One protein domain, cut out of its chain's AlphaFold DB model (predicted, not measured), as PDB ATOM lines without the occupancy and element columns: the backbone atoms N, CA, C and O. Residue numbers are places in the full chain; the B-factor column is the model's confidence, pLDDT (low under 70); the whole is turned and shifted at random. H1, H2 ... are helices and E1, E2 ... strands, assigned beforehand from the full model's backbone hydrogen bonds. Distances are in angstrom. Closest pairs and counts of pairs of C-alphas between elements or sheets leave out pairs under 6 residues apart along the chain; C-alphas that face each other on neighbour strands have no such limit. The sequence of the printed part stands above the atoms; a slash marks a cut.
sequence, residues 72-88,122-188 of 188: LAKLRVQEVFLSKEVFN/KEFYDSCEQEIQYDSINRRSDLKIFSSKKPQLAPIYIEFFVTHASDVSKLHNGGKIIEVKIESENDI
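What this domain is: This is residues 72 to 88 and 122 to 188 of the 188 residues of an uncharacterized protein of Bacteroides fragilis CAG:558 (UniProt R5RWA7). Little regular structure is present: helix H1 packs on one face of a small sheet of four strands, with two long loops. The printed part has 84 residues, the named elements hold only 32 of them, and the class is mixed, helices and strands; one named helix and four named strands follow along the chain as H1 E1 E2 E3 E4, and the mixed sheet runs, strand beside strand, E1 E2 E3 E4. The whole is compact, radius of gyration of the C-alphas 13.2 A, spans 33 by 32 by 21 A.

Where its parts are: E1 is residues 127 to 130, E2 143 to 146, E3 156 to 161, E4 176 to 181. H1, residues 72 to 83, runs 16.2 A from C-alpha (148.572, 252.104, 265.123) to (159.172, 247.415, 253.865).

How they stand to each other: E1, E2 and E3 form a meander, successive antiparallel hairpins, with N 129 and O 144 3.0 A apart, N 145 and O 156 2.8 A. E4 is parallel to E3, N 178 and O 157 2.8 A apart. H1 is on the sheet; its closest C-alphas to E1 are Gln 78 and Cys 128, 6.4 A. Its O i to N i+4 pairs are within hydrogen-bond range.

The domain as a whole: Across the cut, C-alphas 88 and 122 are 8.2 A apart. pLDDT is under 70 at residues 131 to 140 and 164 to 176.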
ATOM      1  N   LEU A  72     148.091 251.445 266.337       95.88
ATOM      2  CA  LEU A  72     148.572 252.104 265.123       95.88
ATOM      3  C   LEU A  72     150.104 252.134 265.081       95.88
ATOM      4  O   LEU A  72     150.690 251.806 264.053       95.88
ATOM      5  N   ALA A  73     150.752 252.445 266.202       95.31
ATOM      6  CA  ALA A  73     152.204 252.474 266.312       95.31
ATOM      7  C   ALA A  73     152.836 251.109 266.032       95.31
ATOM      8  O   ALA A  73     153.750 251.008 265.214       95.31
ATOM      9  N   LYS A  74     152.297 250.043 266.641       93.94
ATOM     10  CA  LYS A  74     152.737 248.661 266.385       93.94
ATOM     11  C   LYS A  74     152.685 248.331 264.903       93.94
ATOM     12  O   LYS A  74     153.670 247.853 264.343       93.94
ATOM     13  N   LEU A  75     151.545 248.622 264.278       95.25
ATOM     14  CA  LEU A  75     151.314 248.346 262.868       95.25
ATOM     15  C   LEU A  75     152.295 249.119 261.981       95.25
ATOM     16  O   LEU A  75     153.004 248.511 261.183       95.25
ATOM     17  N   ARG A  76     152.365 250.446 262.136       96.38
ATOM     18  CA  ARG A  76     153.168 251.321 261.270       96.38
ATOM     19  C   ARG A  76     154.658 251.089 261.430       96.38
ATOM     20  O   ARG A  76     155.368 250.985 260.433       96.38
ATOM     21  N   VAL A  77     155.141 250.955 262.661       95.94
ATOM     22  CA  VAL A  77     156.565 250.717 262.909       95.94
ATOM     23  C   VAL A  77     156.988 249.353 262.364       95.94
ATOM     24  O   VAL A  77     158.037 249.261 261.723       95.94
ATOM     25  N   GLN A  78     156.165 248.312 262.532       96.12
ATOM     26  CA  GLN A  78     156.428 247.007 261.924       96.12
ATOM     27  C   GLN A  78     156.401 247.078 260.389       96.12
ATOM     28  O   GLN A  78     157.316 246.566 259.744       96.12
ATOM     29  N   GLU A  79     155.394 247.724 259.798       96.31
ATOM     30  CA  GLU A  79     155.258 247.902 258.346       96.31
ATOM     31  C   GLU A  79     156.481 248.616 257.754       96.31
ATOM     32  O   GLU A  79     157.086 248.144 256.786       96.31
ATOM     33  N   VAL A  80     156.893 249.732 258.358       96.88
ATOM     34  CA  VAL A  80     158.067 250.507 257.936       96.88
ATOM     35  C   VAL A  80     159.339 249.689 258.107       96.88
ATOM     36  O   VAL A  80     160.162 249.662 257.192       96.88
ATOM     37  N   PHE A  81     159.502 248.981 259.229       97.00
ATOM     38  CA  PHE A  81     160.648 248.102 259.400       97.00
ATOM     39  C   PHE A  81     160.683 247.050 258.292       97.00
ATOM     40  O   PHE A  81     161.710 246.895 257.652       97.00
ATOM     41  N   LEU A  82     159.598 246.332 258.014       96.12
ATOM     42  CA  LEU A  82     159.617 245.245 257.029       96.12
ATOM     43  C   LEU A  82     159.769 245.739 255.581       96.12
ATOM     44  O   LEU A  82     160.411 245.060 254.783       96.12
ATOM     45  N   SER A  83     159.227 246.912 255.246       97.12
ATOM     46  CA  SER A  83     159.172 247.415 253.865       97.12
ATOM     47  C   SER A  83     160.335 248.319 253.447       97.12
ATOM     48  O   SER A  83     160.585 248.463 252.249       97.12
ATOM     49  N   LYS A  84     161.037 248.966 254.387       97.38
ATOM     50  CA  LYS A  84     162.111 249.923 254.074       97.38
ATOM     51  C   LYS A  84     163.498 249.303 254.239       97.38
ATOM     52  O   LYS A  84     163.732 248.476 255.114       97.38
ATOM     53  N   GLU A  85     164.452 249.768 253.436       95.81
ATOM     54  CA  GLU A  85     165.868 249.366 253.531       95.81
ATOM     55  C   GLU A  85     166.616 250.046 254.687       95.81
ATOM     56  O   GLU A  85     167.649 249.560 255.145       95.81
ATOM     57  N   VAL A  86     166.089 251.171 255.174       96.62
ATOM     58  CA  VAL A  86     166.685 251.970 256.246       96.62
ATOM     59  C   VAL A  86     165.667 252.142 257.363       96.62
ATOM     60  O   VAL A  86     164.543 252.578 257.124       96.62
ATOM     61  N   PHE A  87     166.088 251.846 258.591       96.75
ATOM     62  CA  PHE A  87     165.298 252.031 259.802       96.75
ATOM     63  C   PHE A  87     166.177 252.657 260.889       96.75
ATOM     64  O   PHE A  87     166.921 251.967 261.585       96.75
ATOM     65  N   ASN A  88     166.137 253.985 261.004       95.69
ATOM     66  CA  ASN A  88     167.008 254.727 261.913       95.69
ATOM     67  C   ASN A  88     166.382 254.891 263.296       95.69
ATOM     68  O   ASN A  88     165.302 255.459 263.419       95.69
ATOM     69  N   LYS A 122     168.678 248.147 260.304       96.44
ATOM     70  CA  LYS A 122     168.782 247.238 259.154       96.44
ATOM     71  C   LYS A 122     170.190 246.717 258.887       96.44
ATOM     72  O   LYS A 122     170.341 245.695 258.228       96.44
ATOM     73  N   GLU A 123     171.213 247.355 259.449       96.00
ATOM     74  CA  GLU A 123     172.589 246.846 259.403       96.00
ATOM     75  C   GLU A 123     172.772 245.576 260.253       96.00
ATOM     76  O   GLU A 123     173.695 244.792 260.022       96.00
ATOM     77  N   PHE A 124     171.886 245.350 261.228       94.75
ATOM     78  CA  PHE A 124     172.016 244.287 262.228       94.75
ATOM     79  C   PHE A 124     170.850 243.297 262.216       94.75
ATOM     80  O   PHE A 124     171.047 242.126 262.546       94.75
ATOM     81  N   TYR A 125     169.653 243.754 261.848       96.06
ATOM     82  CA  TYR A 125     168.403 243.018 262.004       96.06
ATOM     83  C   TYR A 125     167.593 243.000 260.709       96.06
ATOM     84  O   TYR A 125     167.562 243.967 259.950       96.06
ATOM     85  N   ASP A 126     166.897 241.891 260.483       96.31
ATOM     86  CA  ASP A 126     166.161 241.623 259.244       96.31
ATOM     87  C   ASP A 126     164.699 241.219 259.482       96.31
ATOM     88  O   ASP A 126     163.909 241.243 258.544       96.31
ATOM     89  N   SER A 127     164.320 240.912 260.725       96.12
ATOM     90  CA  SER A 127     163.003 240.386 261.089       96.12
ATOM     91  C   SER A 127     162.348 241.208 262.207       96.12
ATOM     92  O   SER A 127     163.039 241.761 263.066       96.12
ATOM     93  N   CYS A 128     161.014 241.287 262.194       94.94
ATOM     94  CA  CYS A 128     160.209 241.975 263.206       94.94
ATOM     95  C   CYS A 128     158.873 241.255 263.424       94.94
ATOM     96  O   CYS A 128     158.132 241.020 262.469       94.94
ATOM     97  N   GLU A 129     158.533 240.975 264.677       91.56
ATOM     98  CA  GLU A 129     157.255 240.379 265.081       91.56
ATOM     99  C   GLU A 129     156.591 241.227 266.173       91.56
ATOM    100  O   GLU A 129     157.288 241.833 266.988       91.56
ATOM    101  N   GLN A 130     155.256 241.285 266.181       87.69
ATOM    102  CA  GLN A 130     154.519 241.800 267.339       87.69
ATOM    103  C   GLN A 130     154.468 240.676 268.373       87.69
ATOM    104  O   GLN A 130     154.144 239.541 268.005       87.69
ATOM    105  N   GLU A 131     154.822 240.938 269.633       68.69
ATOM    106  CA  GLU A 131     154.822 239.855 270.619       68.69
ATOM    107  C   GLU A 131     153.393 239.366 270.889       68.69
ATOM    108  O   GLU A 131     152.459 240.140 271.103       68.69
ATOM    109  N   ILE A 132     153.234 238.043 270.893       59.16
ATOM    110  CA  ILE A 132     151.998 237.379 271.294       59.16
ATOM    111  C   ILE A 132     152.061 237.198 272.810       59.16
ATOM    112  O   ILE A 132     153.009 236.612 273.339       59.16
ATOM    113  N   GLN A 133     151.046 237.701 273.509       51.75
ATOM    114  CA  GLN A 133     150.888 237.509 274.946       51.75
ATOM    115  C   GLN A 133     150.730 236.003 275.226       51.75
ATOM    116  O   GLN A 133     149.698 235.413 274.920       51.75
ATOM    117  N   TYR A 134     151.764 235.356 275.767       44.72
ATOM    118  CA  TYR A 134     151.631 234.007 276.315       44.72
ATOM    119  C   TYR A 134     151.213 234.139 277.780       44.72
ATOM    120  O   TYR A 134     151.960 234.705 278.578       44.72
ATOM    121  N   ASP A 135     150.038 233.594 278.105       43.44
ATOM    122  CA  ASP A 135     149.250 233.679 279.356       43.44
ATOM    123  C   ASP A 135     149.969 233.331 280.686       43.44
ATOM    124  O   ASP A 135     149.347 233.167 281.730       43.44
ATOM    125  N   SER A 136     151.292 233.193 280.697       42.88
ATOM    126  CA  SER A 136     152.066 232.805 281.882       42.88
ATOM    127  C   SER A 136     153.426 233.492 282.016       42.88
ATOM    128  O   SER A 136     154.142 233.235 282.984       42.88
ATOM    129  N   ILE A 137     153.797 234.402 281.106       46.81
ATOM    130  CA  ILE A 137     155.038 235.172 281.227       46.81
ATOM    131  C   ILE A 137     154.721 236.649 281.021       46.81
ATOM    132  O   ILE A 137     154.196 237.045 279.989       46.81
ATOM    133  N   ASN A 138     155.095 237.465 282.004       49.91
ATOM    134  CA  ASN A 138     154.930 238.921 282.063       49.91
ATOM    135  C   ASN A 138     155.828 239.663 281.031       49.91
ATOM    136  O   ASN A 138     156.464 240.662 281.362       49.91
ATOM    137  N   ARG A 139     155.962 239.138 279.802       54.47
ATOM    138  CA  ARG A 139     156.664 239.787 278.685       54.47
ATOM    139  C   ARG A 139     155.733 240.830 278.089       54.47
ATOM    140  O   ARG A 139     154.588 240.522 277.771       54.47
ATOM    141  N   ARG A 140     156.210 242.071 278.056       63.72
ATOM    142  CA  ARG A 140     155.388 243.250 277.778       63.72
ATOM    143  C   ARG A 140     155.741 243.973 276.495       63.72
ATOM    144  O   ARG A 140     154.999 244.878 276.187       63.72
ATOM    145  N   SER A 141     156.810 243.616 275.783       77.94
ATOM    146  CA  SER A 141     157.226 244.448 274.658       77.94
ATOM    147  C   SER A 141     156.286 244.320 273.470       77.94
ATOM    148  O   SER A 141     155.908 243.223 273.072       77.94
ATOM    149  N   ASP A 142     155.936 245.445 272.875       88.00
ATOM    150  CA  ASP A 142     155.037 245.476 271.732       88.00
ATOM    151  C   ASP A 142     155.630 244.889 270.451       88.00
ATOM    152  O   ASP A 142     154.936 244.187 269.710       88.00
ATOM    153  N   LEU A 143     156.903 245.187 270.178       91.38
ATOM    154  CA  LEU A 143     157.624 244.701 269.005       91.38
ATOM    155  C   LEU A 143     158.949 244.068 269.407       91.38
ATOM    156  O   LEU A 143     159.719 244.624 270.193       91.38
ATOM    157  N   LYS A 144     159.268 242.955 268.753       91.56
ATOM    158  CA  LYS A 144     160.570 242.302 268.826       91.56
ATOM    159  C   LYS A 144     161.248 242.350 267.464       91.56
ATOM    160  O   LYS A 144     160.780 241.755 266.493       91.56
ATOM    161  N   ILE A 145     162.395 243.018 267.419       92.62
ATOM    162  CA  ILE A 145     163.279 243.110 266.258       92.62
ATOM    163  C   ILE A 145     164.453 242.152 266.462       92.62
ATOM    164  O   ILE A 145     165.148 242.197 267.480       92.62
ATOM    165  N   PHE A 146     164.691 241.275 265.490       93.44
ATOM    166  CA  PHE A 146     165.709 240.230 265.588       93.44
ATOM    167  C   PHE A 146     166.333 239.905 264.228       93.44
ATOM    168  O   PHE A 146     165.874 240.352 263.175       93.44
ATOM    169  N   SER A 147     167.439 239.158 264.251       95.75
ATOM    170  CA  SER A 147     168.057 238.653 263.029       95.75
ATOM    171  C   SER A 147     167.722 237.181 262.860       95.75
ATOM    172  O   SER A 147     168.101 236.362 263.698       95.75
ATOM    173  N   SER A 148     167.062 236.836 261.754       95.19
ATOM    174  CA  SER A 148     166.867 235.432 261.380       95.19
ATOM    175  C   SER A 148     168.189 234.769 260.971       95.19
ATOM    176  O   SER A 148     168.370 233.567 261.144       95.19
ATOM    177  N   LYS A 149     169.148 235.567 260.478       95.62
ATOM    178  CA  LYS A 149     170.463 235.112 259.996       95.62
ATOM    179  C   LYS A 149     171.492 234.924 261.112       95.62
ATOM    180  O   LYS A 149     172.453 234.178 260.931       95.62
ATOM    181  N   LYS A 150     171.332 235.620 262.242       94.69
ATOM    182  CA  LYS A 150     172.229 235.551 263.411       94.69
ATOM    183  C   LYS A 150     171.417 235.377 264.702       94.69
ATOM    184  O   LYS A 150     171.304 236.333 265.469       94.69
ATOM    185  N   PRO A 151     170.871 234.178 264.979       89.94
ATOM    186  CA  PRO A 151     169.985 233.948 266.128       89.94
ATOM    187  C   PRO A 151     170.623 234.212 267.503       89.94
ATOM    188  O   PRO A 151     169.919 234.434 268.482       89.94
ATOM    189  N   GLN A 152     171.955 234.191 267.587       90.69
ATOM    190  CA  GLN A 152     172.725 234.510 268.791       90.69
ATOM    191  C   GLN A 152     172.829 236.017 269.073       90.69
ATOM    192  O   GLN A 152     173.222 236.409 270.173       90.69
ATOM    193  N   LEU A 153     172.539 236.869 268.082       90.38
ATOM    194  CA  LEU A 153     172.504 238.311 268.282       90.38
ATOM    195  C   LEU A 153     171.289 238.653 269.145       90.38
ATOM    196  O   LEU A 153     170.157 238.336 268.784       90.38
ATOM    197  N   ALA A 154     171.528 239.327 270.269       88.62
ATOM    198  CA  ALA A 154     170.455 239.725 271.165       88.62
ATOM    199  C   ALA A 154     169.410 240.589 270.420       88.62
ATOM    200  O   ALA A 154     169.796 241.546 269.732       88.62
ATOM    201  N   PRO A 155     168.108 240.270 270.551       89.69
ATOM    202  CA  PRO A 155     167.043 241.055 269.945       89.69
ATOM    203  C   PRO A 155     166.923 242.434 270.600       89.69
ATOM    204  O   PRO A 155     167.375 242.655 271.729       89.69
ATOM    205  N   ILE A 156     166.290 243.350 269.873       89.06
ATOM    206  CA  ILE A 156     165.829 244.635 270.393       89.06
ATOM    207  C   ILE A 156     164.329 244.535 270.617       89.06
ATOM    208  O   ILE A 156     163.596 244.053 269.755       89.06
ATOM    209  N   TYR A 157     163.891 245.039 271.759       88.50
ATOM    210  CA  TYR A 157     162.485 245.132 272.112       88.50
ATOM    211  C   TYR A 157     162.058 246.596 272.086       88.50
ATOM    212  O   TYR A 157     162.789 247.448 272.595       88.50
ATOM    213  N   ILE A 158     160.912 246.894 271.481       89.12
ATOM    214  CA  ILE A 158     160.313 248.232 271.476       89.12
ATOM    215  C   ILE A 158     159.001 248.164 272.243       89.12
ATOM    216  O   ILE A 158     158.186 247.283 271.980       89.12
ATOM    217  N   GLU A 159     158.821 249.105 273.162       89.38
ATOM    218  CA  GLU A 159     157.594 249.296 273.928       89.38
ATOM    219  C   GLU A 159     157.049 250.699 273.691       89.38
ATOM    220  O   GLU A 159     157.752 251.689 273.903       89.38
ATOM    221  N   PHE A 160     155.797 250.793 273.264       89.12
ATOM    222  CA  PHE A 160     155.083 252.047 273.104       89.12
ATOM    223  C   PHE A 160     154.245 252.329 274.344       89.12
ATOM    224  O   PHE A 160     153.514 251.470 274.831       89.12
ATOM    225  N   PHE A 161     154.293 253.567 274.824       85.75
ATOM    226  CA  PHE A 161     153.445 254.007 275.926       85.75
ATOM    227  C   PHE A 161     152.861 255.390 275.663       85.75
ATOM    228  O   PHE A 161     153.496 256.236 275.034       85.75
ATOM    229  N   VAL A 162     151.659 255.640 276.182       77.69
ATOM    230  CA  VAL A 162     150.992 256.946 276.065       77.69
ATOM    231  C   VAL A 162     151.026 257.677 277.405       77.69
ATOM    232  O   VAL A 162     151.568 258.780 277.504       77.69
ATOM    233  N   THR A 163     150.511 257.051 278.467       70.12
ATOM    234  CA  THR A 163     150.382 257.697 279.784       70.12
ATOM    235  C   THR A 163     151.533 257.413 280.748       70.12
ATOM    236  O   THR A 163     152.006 258.336 281.417       70.12
ATOM    237  N   HIS A 164     152.041 256.180 280.800       63.81
ATOM    238  CA  HIS A 164     153.088 255.786 281.747       63.81
ATOM    239  C   HIS A 164     154.135 254.882 281.096       63.81
ATOM    240  O   HIS A 164     153.782 253.879 280.484       63.81
ATOM    241  N   ALA A 165     155.417 255.223 281.263       59.62
ATOM    242  CA  ALA A 165     156.522 254.317 280.950       59.62
ATOM    243  C   ALA A 165     156.445 253.070 281.848       59.62
ATOM    244  O   ALA A 165     155.875 253.125 282.945       59.62
ATOM    245  N   SER A 166     157.002 251.946 281.399       56.53
ATOM    246  CA  SER A 166     156.954 250.710 282.174       56.53
ATOM    247  C   SER A 166     157.719 250.850 283.491       56.53
ATOM    248  O   SER A 166     158.807 251.421 283.558       56.53
ATOM    249  N   ASP A 167     157.160 250.285 284.567       54.44
ATOM    250  CA  ASP A 167     157.859 250.209 285.850       54.44
ATOM    251  C   ASP A 167     159.197 249.476 285.679       54.44
ATOM    252  O   ASP A 167     159.258 248.398 285.084       54.44
ATOM    253  N   VAL A 168     160.256 250.019 286.285       51.59
ATOM    254  CA  VAL A 168     161.636 249.494 286.235       51.59
ATOM    255  C   VAL A 168     161.722 248.004 286.631       51.59
ATOM    256  O   VAL A 168     162.622 247.291 286.198       51.59
ATOM    257  N   SER A 169     160.757 247.505 287.414       47.59
ATOM    258  CA  SER A 169     160.631 246.107 287.852       47.59
ATOM    259  C   SER A 169     160.089 245.132 286.795       47.59
ATOM    260  O   SER A 169     160.049 243.928 287.049       47.59
ATOM    261  N   LYS A 170     159.670 245.623 285.623       50.47
ATOM    262  CA  LYS A 170     159.154 244.825 284.492       50.47
ATOM    263  C   LYS A 170     160.132 244.762 283.318       50.47
ATOM    264  O   LYS A 170     159.842 244.129 282.305       50.47
ATOM    265  N   LEU A 171     161.289 245.404 283.460       48.91
ATOM    266  CA  LEU A 171     162.357 245.369 282.474       48.91
ATOM    267  C   LEU A 171     162.992 243.973 282.497       48.91
ATOM    268  O   LEU A 171     163.341 243.455 283.557       48.91
ATOM    269  N   HIS A 172     163.086 243.353 281.319       50.00
ATOM    270  CA  HIS A 172     163.663 242.028 281.090       50.00
ATOM    271  C   HIS A 172     164.926 241.759 281.927       50.00
ATOM    272  O   HIS A 172     165.722 242.666 282.150       50.00
ATOM    273  N   ASN A 173     165.172 240.482 282.260       50.12
ATOM    274  CA  ASN A 173     166.453 239.937 282.737       50.12
ATOM    275  C   ASN A 173     167.635 240.270 281.780       50.12
ATOM    276  O   ASN A 173     168.165 239.386 281.111       50.12
ATOM    277  N   GLY A 174     168.045 241.538 281.672       51.16
ATOM    278  CA  GLY A 174     169.172 242.015 280.863       51.16
ATOM    279  C   GLY A 174     168.900 242.306 279.375       51.16
ATOM    280  O   GLY A 174     169.852 242.581 278.647       51.16
ATOM    281  N   GLY A 175     167.650 242.256 278.898       57.00
ATOM    282  CA  GLY A 175     167.300 242.594 277.505       57.00
ATOM    283  C   GLY A 175     167.295 244.107 277.239       57.00
ATOM    284  O   GLY A 175     166.879 244.880 278.097       57.00
ATOM    285  N   LYS A 176     167.740 244.547 276.050       65.94
ATOM    286  CA  LYS A 176     167.690 245.965 275.644       65.94
ATOM    287  C   LYS A 176     166.267 246.331 275.201       65.94
ATOM    288  O   LYS A 176     165.839 245.889 274.136       65.94
ATOM    289  N   ILE A 177     165.568 247.136 276.000       77.81
ATOM    290  CA  ILE A 177     164.246 247.691 275.670       77.81
ATOM    291  C   ILE A 177     164.402 249.158 275.272       77.81
ATOM    292  O   ILE A 177     165.109 249.913 275.941       77.81
ATOM    293  N   ILE A 178     163.744 249.545 274.187       86.25
ATOM    294  CA  ILE A 178     163.565 250.931 273.767       86.25
ATOM    295  C   ILE A 178     162.119 251.301 274.082       86.25
ATOM    296  O   ILE A 178     161.200 250.775 273.463       86.25
ATOM    297  N   GLU A 179     161.922 252.204 275.035       86.88
ATOM    298  CA  GLU A 179     160.600 252.753 275.327       86.88
ATOM    299  C   GLU A 179     160.362 254.009 274.486       86.88
ATOM    300  O   GLU A 179     161.200 254.914 274.445       86.88
ATOM    301  N   VAL A 180     159.215 254.065 273.817       89.06
ATOM    302  CA  VAL A 180     158.829 255.148 272.915       89.06
ATOM    303  C   VAL A 180     157.514 255.738 273.404       89.06
ATOM    304  O   VAL A 180     156.483 255.066 273.428       89.06
ATOM    305  N   LYS A 181     157.549 257.012 273.795       90.38
ATOM    306  CA  LYS A 181     156.340 257.746 274.161       90.38
ATOM    307  C   LYS A 181     155.589 258.166 272.902       90.38
ATOM    308  O   LYS A 181     156.206 258.726 272.001       90.38
ATOM    309  N   ILE A 182     154.277 257.965 272.887       91.62
ATOM    310  CA  ILE A 182     153.380 258.422 271.823       91.62
ATOM    311  C   ILE A 182     152.285 259.269 272.454       91.62
ATOM    312  O   ILE A 182     151.564 258.801 273.329       91.62
ATOM    313  N   GLU A 183     152.148 260.514 272.020       89.94
ATOM    314  CA  GLU A 183     151.117 261.434 272.513       89.94
ATOM    315  C   GLU A 183     150.026 261.668 271.457       89.94
ATOM    316  O   GLU A 183     148.876 261.982 271.787       89.94
ATOM    317  N   SER A 184     150.372 261.498 270.179       92.19
ATOM    318  CA  SER A 184     149.491 261.733 269.041       92.19
ATOM    319  C   SER A 184     149.868 260.902 267.816       92.19
ATOM    320  O   SER A 184     150.940 260.312 267.746       92.19
ATOM    321  N   GLU A 185     148.996 260.905 266.807       92.44
ATOM    322  CA  GLU A 185     149.277 260.274 265.511       92.44
ATOM    323  C   GLU A 185     150.478 260.894 264.784       92.44
ATOM    324  O   GLU A 185     151.111 260.202 264.006       92.44
ATOM    325  N   ASN A 186     150.831 262.159 265.050       93.06
ATOM    326  CA  ASN A 186     151.999 262.802 264.429       93.06
ATOM    327  C   ASN A 186     153.337 262.233 264.924       93.06
ATOM    328  O   ASN A 186     154.370 262.501 264.310       93.06
ATOM    329  N   ASP A 187     153.328 261.511 266.047       91.81
ATOM    330  CA  ASP A 187     154.518 260.848 266.580       91.81
ATOM    331  C   ASP A 187     154.798 259.504 265.875       91.81
ATOM    332  O   ASP A 187     155.875 258.935 266.069       91.81
ATOM    333  N   ILE A 188     153.837 258.991 265.087       92.44
ATOM    334  CA  ILE A 188     153.864 257.691 264.393       92.44
ATOM    335  C   ILE A 188     154.175 257.894 262.906       92.44
ATOM    336  O   ILE A 188     155.072 257.179 262.400       92.44
TER     337      ILE A 188